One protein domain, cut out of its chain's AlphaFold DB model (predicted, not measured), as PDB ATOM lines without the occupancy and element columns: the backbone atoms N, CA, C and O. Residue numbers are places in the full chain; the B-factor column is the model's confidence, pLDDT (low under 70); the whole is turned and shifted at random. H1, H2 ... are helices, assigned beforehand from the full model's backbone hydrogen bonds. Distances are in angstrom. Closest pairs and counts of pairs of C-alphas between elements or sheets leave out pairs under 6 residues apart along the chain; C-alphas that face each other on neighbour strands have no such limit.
ATOM      1  N   LEU A 128     127.082  44.420  96.437       86.56
ATOM      2  CA  LEU A 128     127.689  45.053  95.271       86.56
ATOM      3  C   LEU A 128     129.145  45.424  95.594       86.56
ATOM      4  O   LEU A 128     129.500  45.631  96.755       86.56
ATOM      5  N   SER A 129     130.019  45.476  94.590       91.12
ATOM      6  CA  SER A 129     131.328  46.115  94.762       91.12
ATOM      7  C   SER A 129     131.179  47.640  94.754       91.12
ATOM      8  O   SER A 129     130.225  48.167  94.182       91.12
ATOM      9  N   SER A 130     132.149  48.362  95.322       92.38
ATOM     10  CA  SER A 130     132.188  49.833  95.268       92.38
ATOM     11  C   SER A 130     132.054  50.365  93.836       92.38
ATOM     12  O   SER A 130     131.289  51.295  93.596       92.38
ATOM     13  N   GLN A 131     132.720  49.711  92.877       92.25
ATOM     14  CA  GLN A 131     132.619  50.013  91.448       92.25
ATOM     15  C   GLN A 131     131.195  49.815  90.906       92.25
ATOM     16  O   GLN A 131     130.695  50.655  90.167       92.25
ATOM     17  N   GLN A 132     130.517  48.722  91.278       92.38
ATOM     18  CA  GLN A 132     129.140  48.469  90.842       92.38
ATOM     19  C   GLN A 132     128.166  49.505  91.412       92.38
ATOM     20  O   GLN A 132     127.289  49.978  90.693       92.38
ATOM     21  N   GLU A 133     128.322  49.885  92.683       93.50
ATOM     22  CA  GLU A 133     127.519  50.950  93.292       93.50
ATOM     23  C   GLU A 133     127.754  52.309  92.629       93.50
ATOM     24  O   GLU A 133     126.815  53.091  92.489       93.50
ATOM     25  N   GLU A 134     128.989  52.593  92.215       93.62
ATOM     26  CA  GLU A 134     129.362  53.812  91.499       93.62
ATOM     27  C   GLU A 134     128.711  53.886  90.120       93.62
ATOM     28  O   GLU A 134     127.984  54.840  89.847       93.62
ATOM     29  N   THR A 135     128.854  52.837  89.308       93.12
ATOM     30  CA  THR A 135     128.184  52.735  88.005       93.12
ATOM     31  C   THR A 135     126.658  52.829  88.149       93.12
ATOM     32  O   THR A 135     126.004  53.522  87.374       93.12
ATOM     33  N   ILE A 136     126.056  52.204  89.170       94.38
ATOM     34  CA  ILE A 136     124.608  52.326  89.429       94.38
ATOM     35  C   ILE A 136     124.228  53.766  89.815       94.38
ATOM     36  O   ILE A 136     123.232  54.288  89.306       94.38
ATOM     37  N   ARG A 137     125.000  54.427  90.689       93.88
ATOM     38  CA  ARG A 137     124.785  55.836  91.067       93.88
ATOM     39  C   ARG A 137     124.852  56.754  89.849       93.88
ATOM     40  O   ARG A 137     123.983  57.615  89.701       93.88
ATOM     41  N   GLU A 138     125.836  56.547  88.980       94.50
ATOM     42  CA  GLU A 138     126.014  57.316  87.755       94.50
ATOM     43  C   GLU A 138     124.845  57.129  86.780       94.50
ATOM     44  O   GLU A 138     124.216  58.115  86.397       94.50
ATOM     45  N   LEU A 139     124.494  55.884  86.438       94.50
ATOM     46  CA  LEU A 139     123.380  55.579  85.533       94.50
ATOM     47  C   LEU A 139     122.061  56.194  86.035       94.50
ATOM     48  O   LEU A 139     121.304  56.783  85.261       94.50
ATOM     49  N   LEU A 140     121.796  56.119  87.344       93.50
ATOM     50  CA  LEU A 140     120.607  56.719  87.954       93.50
ATOM     51  C   LEU A 140     120.642  58.257  87.984       93.50
ATOM     52  O   LEU A 140     119.583  58.887  87.930       93.50
ATOM     53  N   TYR A 141     121.822  58.873  88.107       92.50
ATOM     54  CA  TYR A 141     121.985  60.326  88.003       92.50
ATOM     55  C   TYR A 141     121.772  60.798  86.562       92.50
ATOM     56  O   TYR A 141     120.971  61.706  86.339       92.50
ATOM     57  N   GLY A 142     122.426  60.146  85.598       90.94
ATOM     58  CA  GLY A 142     122.274  60.425  84.174       90.94
ATOM     59  C   GLY A 142     120.812  60.363  83.754       90.94
ATOM     60  O   GLY A 142     120.287  61.337  83.222       90.94
ATOM     61  N   HIS A 143     120.118  59.275  84.106       89.19
ATOM     62  CA  HIS A 143     118.709  59.086  83.766       89.19
ATOM     63  C   HIS A 143     117.829  60.203  84.344       89.19
ATOM     64  O   HIS A 143     117.112  60.857  83.594       89.19
ATOM     65  N   ARG A 144     117.944  60.504  85.647       88.38
ATOM     66  CA  ARG A 144     117.176  61.591  86.288       88.38
ATOM     67  C   ARG A 144     117.477  62.986  85.737       88.38
ATOM     68  O   ARG A 144     116.640  63.871  85.864       88.38
ATOM     69  N   LYS A 145     118.668  63.203  85.177       87.69
ATOM     70  CA  LYS A 145     119.082  64.493  84.612       87.69
ATOM     71  C   LYS A 145     118.552  64.716  83.195       87.69
ATOM     72  O   LYS A 145     118.394  65.864  82.782       87.69
ATOM     73  N   THR A 146     118.351  63.645  82.430       87.06
ATOM     74  CA  THR A 146     118.090  63.738  80.988       87.06
ATOM     75  C   THR A 146     116.688  63.309  80.593       87.06
ATOM     76  O   THR A 146     116.194  63.834  79.601       87.06
ATOM     77  N   PHE A 147     116.051  62.427  81.365       83.31
ATOM     78  CA  PHE A 147     114.698  61.937  81.127       83.31
ATOM     79  C   PHE A 147     113.636  62.932  81.619       83.31
ATOM     80  O   PHE A 147     113.524  63.190  82.819       83.31
ATOM     81  N   ASP A 148     112.844  63.466  80.690       75.38
ATOM     82  CA  ASP A 148     111.739  64.394  80.948       75.38
ATOM     83  C   ASP A 148     110.395  63.640  80.915       75.38
ATOM     84  O   ASP A 148     109.781  63.485  79.862       75.38
ATOM     85  N   LEU A 149     109.950  63.130  82.073       68.12
ATOM     86  CA  LEU A 149     108.705  62.344  82.196       68.12
ATOM     87  C   LEU A 149     107.449  63.139  81.793       68.12
ATOM     88  O   LEU A 149     106.472  62.562  81.325       68.12
ATOM     89  N   GLU A 150     107.487  64.454  81.988       65.75
ATOM     90  CA  GLU A 150     106.369  65.373  81.759       65.75
ATOM     91  C   GLU A 150     106.375  65.951  80.334       65.75
ATOM     92  O   GLU A 150     105.476  66.705  79.966       65.75
ATOM     93  N   PHE A 151     107.383  65.601  79.523       67.19
ATOM     94  CA  PHE A 151     107.550  66.076  78.152       67.19
ATOM     95  C   PHE A 151     107.514  67.615  78.030       67.19
ATOM     96  O   PHE A 151     107.043  68.154  77.028       67.19
ATOM     97  N   TYR A 152     108.049  68.364  79.002       67.50
ATOM     98  CA  TYR A 152     108.121  69.832  78.925       67.50
ATOM     99  C   TYR A 152     108.916  70.318  77.695       67.50
ATOM    100  O   TYR A 152     108.574  71.337  77.081       67.50
ATOM    101  N   ARG A 153     109.930  69.550  77.269       61.69
ATOM    102  CA  ARG A 153     110.662  69.763  76.002       61.69
ATOM    103  C   ARG A 153     109.821  69.545  74.735       61.69
ATOM    104  O   ARG A 153     110.238  69.967  73.664       61.69
ATOM    105  N   PHE A 154     108.646  68.925  74.845       63.62
ATOM    106  CA  PHE A 154     107.723  68.628  73.741       63.62
ATOM    107  C   PHE A 154     106.687  69.741  73.492       63.62
ATOM    108  O   PHE A 154     105.774  69.592  72.681       63.62
ATOM    109  N   SER A 155     106.825  70.885  74.169       59.28
ATOM    110  CA  SER A 155     105.923  72.042  74.047       59.28
ATOM    111  C   SER A 155     105.846  72.650  72.636       59.28
ATOM    112  O   SER A 155     104.892  73.364  72.334       59.28
ATOM    113  N   SER A 156     106.788  72.332  71.742       58.28
ATOM    114  CA  SER A 156     106.781  72.727  70.328       58.28
ATOM    115  C   SER A 156     106.013  71.751  69.420       58.28
ATOM    116  O   SER A 156     106.462  71.449  68.313       58.28
ATOM    117  N   PHE A 157     104.864  71.244  69.872       59.00
ATOM    118  CA  PHE A 157     103.964  70.441  69.044       59.00
ATOM    119  C   PHE A 157     103.507  71.276  67.841       59.00
ATOM    120  O   PHE A 157     102.812  72.283  68.006       59.00
ATOM    121  N   VAL A 216     104.485  61.904  65.657       81.00
ATOM    122  CA  VAL A 216     105.260  60.679  65.899       81.00
ATOM    123  C   VAL A 216     106.741  60.923  65.595       81.00
ATOM    124  O   VAL A 216     107.595  60.458  66.346       81.00
ATOM    125  N   THR A 217     107.057  61.687  64.542       82.81
ATOM    126  CA  THR A 217     108.431  62.104  64.229       82.81
ATOM    127  C   THR A 217     108.999  63.037  65.295       82.81
ATOM    128  O   THR A 217     110.096  62.774  65.780       82.81
ATOM    129  N   ASP A 218     108.269  64.076  65.706       81.06
ATOM    130  CA  ASP A 218     108.698  65.002  66.759       81.06
ATOM    131  C   ASP A 218     108.950  64.237  68.079       81.06
ATOM    132  O   ASP A 218     109.984  64.431  68.718       81.06
ATOM    133  N   LEU A 219     108.061  63.303  68.459       81.88
ATOM    134  CA  LEU A 219     108.210  62.492  69.678       81.88
ATOM    135  C   LEU A 219     109.444  61.585  69.604       81.88
ATOM    136  O   LEU A 219     110.230  61.529  70.550       81.88
ATOM    137  N   ALA A 220     109.645  60.905  68.470       84.38
ATOM    138  CA  ALA A 220     110.831  60.088  68.242       84.38
ATOM    139  C   ALA A 220     112.118  60.929  68.295       84.38
ATOM    140  O   ALA A 220     113.087  60.514  68.927       84.38
ATOM    141  N   THR A 221     112.117  62.128  67.705       85.00
ATOM    142  CA  THR A 221     113.237  63.077  67.764       85.00
ATOM    143  C   THR A 221     113.551  63.487  69.205       85.00
ATOM    144  O   THR A 221     114.711  63.415  69.609       85.00
ATOM    145  N   CYS A 222     112.549  63.838  70.019       81.62
ATOM    146  CA  CYS A 222     112.756  64.146  71.439       81.62
ATOM    147  C   CYS A 222     113.334  62.953  72.217       81.62
ATOM    148  O   CYS A 222     114.336  63.112  72.913       81.62
ATOM    149  N   MET A 223     112.790  61.744  72.033       84.69
ATOM    150  CA  MET A 223     113.330  60.533  72.666       84.69
ATOM    151  C   MET A 223     114.783  60.249  72.245       84.69
ATOM    152  O   MET A 223     115.604  59.872  73.079       84.69
ATOM    153  N   ILE A 224     115.132  60.466  70.972       87.00
ATOM    154  CA  ILE A 224     116.510  60.344  70.470       87.00
ATOM    155  C   ILE A 224     117.426  61.383  71.134       87.00
ATOM    156  O   ILE A 224     118.528  61.036  71.562       87.00
ATOM    157  N   HIS A 225     116.982  62.636  71.275       85.12
ATOM    158  CA  HIS A 225     117.751  63.673  71.968       85.12
ATOM    159  C   HIS A 225     118.001  63.333  73.442       85.12
ATOM    160  O   HIS A 225     119.129  63.504  73.906       85.12
ATOM    161  N   ASP A 226     117.007  62.803  74.157       86.06
ATOM    162  CA  ASP A 226     117.159  62.420  75.564       86.06
ATOM    163  C   ASP A 226     118.077  61.198  75.739       86.06
ATOM    164  O   ASP A 226     118.867  61.163  76.686       86.06
ATOM    165  N   ILE A 227     118.064  60.240  74.800       89.62
ATOM    166  CA  ILE A 227     119.032  59.126  74.752       89.62
ATOM    167  C   ILE A 227     120.454  59.653  74.513       89.62
ATOM    168  O   ILE A 227     121.376  59.282  75.238       89.62
ATOM    169  N   ILE A 228     120.651  60.559  73.548       89.38
ATOM    170  CA  ILE A 228     121.967  61.161  73.273       89.38
ATOM    171  C   ILE A 228     122.461  61.970  74.483       89.38
ATOM    172  O   ILE A 228     123.642  61.908  74.833       89.38
ATOM    173  N   ALA A 229     121.573  62.724  75.137       88.38
ATOM    174  CA  ALA A 229     121.892  63.465  76.352       88.38
ATOM    175  C   ALA A 229     122.253  62.521  77.510       88.38
ATOM    176  O   ALA A 229     123.216  62.791  78.231       88.38
ATOM    177  N   PHE A 230     121.528  61.406  77.659       92.00
ATOM    178  CA  PHE A 230     121.822  60.360  78.639       92.00
ATOM    179  C   PHE A 230     123.217  59.773  78.414       92.00
ATOM    180  O   PHE A 230     124.031  59.808  79.336       92.00
ATOM    181  N   SER A 231     123.539  59.324  77.197       91.56
ATOM    182  CA  SER A 231     124.867  58.788  76.870       91.56
ATOM    183  C   SER A 231     125.980  59.785  77.202       91.56
ATOM    184  O   SER A 231     126.915  59.430  77.907       91.56
ATOM    185  N   LYS A 232     125.832  61.062  76.817       89.88
ATOM    186  CA  LYS A 232     126.801  62.132  77.138       89.88
ATOM    187  C   LYS A 232     126.948  62.433  78.636       89.88
ATOM    188  O   LYS A 232     127.895  63.114  79.036       89.88
ATOM    189  N   SER A 233     126.008  61.997  79.477       88.12
ATOM    190  CA  SER A 233     126.090  62.201  80.927       88.12
ATOM    191  C   SER A 233     127.053  61.221  81.611       88.12
ATOM    192  O   SER A 233     127.683  61.605  82.603       88.12
ATOM    193  N   LEU A 234     127.227  60.024  81.039       91.56
ATOM    194  CA  LEU A 234     128.077  58.941  81.546       91.56
ATOM    195  C   LEU A 234     129.563  59.201  81.240       91.56
ATOM    196  O   LEU A 234     129.882  59.791  80.212       91.56
ATOM    197  N   THR A 235     130.489  58.805  82.116       86.50
ATOM    198  CA  THR A 235     131.941  58.980  81.923       86.50
ATOM    199  C   THR A 235     132.506  58.125  80.805       86.50
ATOM    200  O   THR A 235     133.366  58.602  80.076       86.50
ATOM    201  N   ASP A 236     131.981  56.916  80.623       83.31
ATOM    202  CA  ASP A 236     132.481  55.940  79.642       83.31
ATOM    203  C   ASP A 236     132.222  56.353  78.176       83.31
ATOM    204  O   ASP A 236     132.700  55.704  77.249       83.31
ATOM    205  N   PHE A 237     131.455  57.430  77.964       80.88
ATOM    206  CA  PHE A 237     131.047  57.961  76.658       80.88
ATOM    207  C   PHE A 237     131.436  59.446  76.462       80.88
ATOM    208  O   PHE A 237     130.818  60.135  75.642       80.88
ATOM    209  N   LYS A 238     132.413  59.953  77.229       70.25
ATOM    210  CA  LYS A 238     132.967  61.319  77.114       70.25
ATOM    211  C   LYS A 238     134.269  61.361  76.321       70.25
ATOM    212  O   LYS A 238     135.048  60.392  76.422       70.25
TER     213      LYS A 238
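AT A GLANCE: This is residues 128 to 157 and 216 to 238 of the 238 residues of the protein "Nuclear receptor domain-containing protein" of Takifugu bimaculatus (UniProt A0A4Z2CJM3). Two helices, offset along a loose rod, overlap only in part: the second half of H2 packs on the last turns of H1, running back the opposite way. The far end of H1 sticks out with residues 130 to 134, and residues 147 to 157, with no named element, extend the rod beyond its other end. The printed part has 53 residues with two named helices, H1 then H2, and no named strand, all helix in class; the radius of gyration of the C-alphas is 13.5 A and the spans are 44 by 21 by 14 A.

IN THESE COORDINATES: H2, the longest helix, covers residues 216 to 233, 25.7 A, from C-alpha 216 at (105.260, 60.679, 65.899). H1 covers residues 130 to 146, 24.4 A, from C-alpha 130 at (132.188, 49.833, 95.268).

HOW THE PARTS SIT: H2 touches H1 with residues 226 to 233 alone, and H1 touches H2 with residues 142 to 146 alone. Their closest C-alphas, those of Ser 233 and Gly 142, are 5.3 A apart. They run opposite ways at a steep tilt of 37 degrees, only just past shallow. In H1 and H2 every O i to N i+4 pair is within hydrogen-bond range.

THE WHOLE: The C-alphas farthest apart, Ser 129 and Phe 157, are 44.7 A apart. Residues 158 to 215 are not printed; C-alphas 157 and 216 are 10.3 A apart across this cut. Residues 149 to 157 have pLDDT under 70.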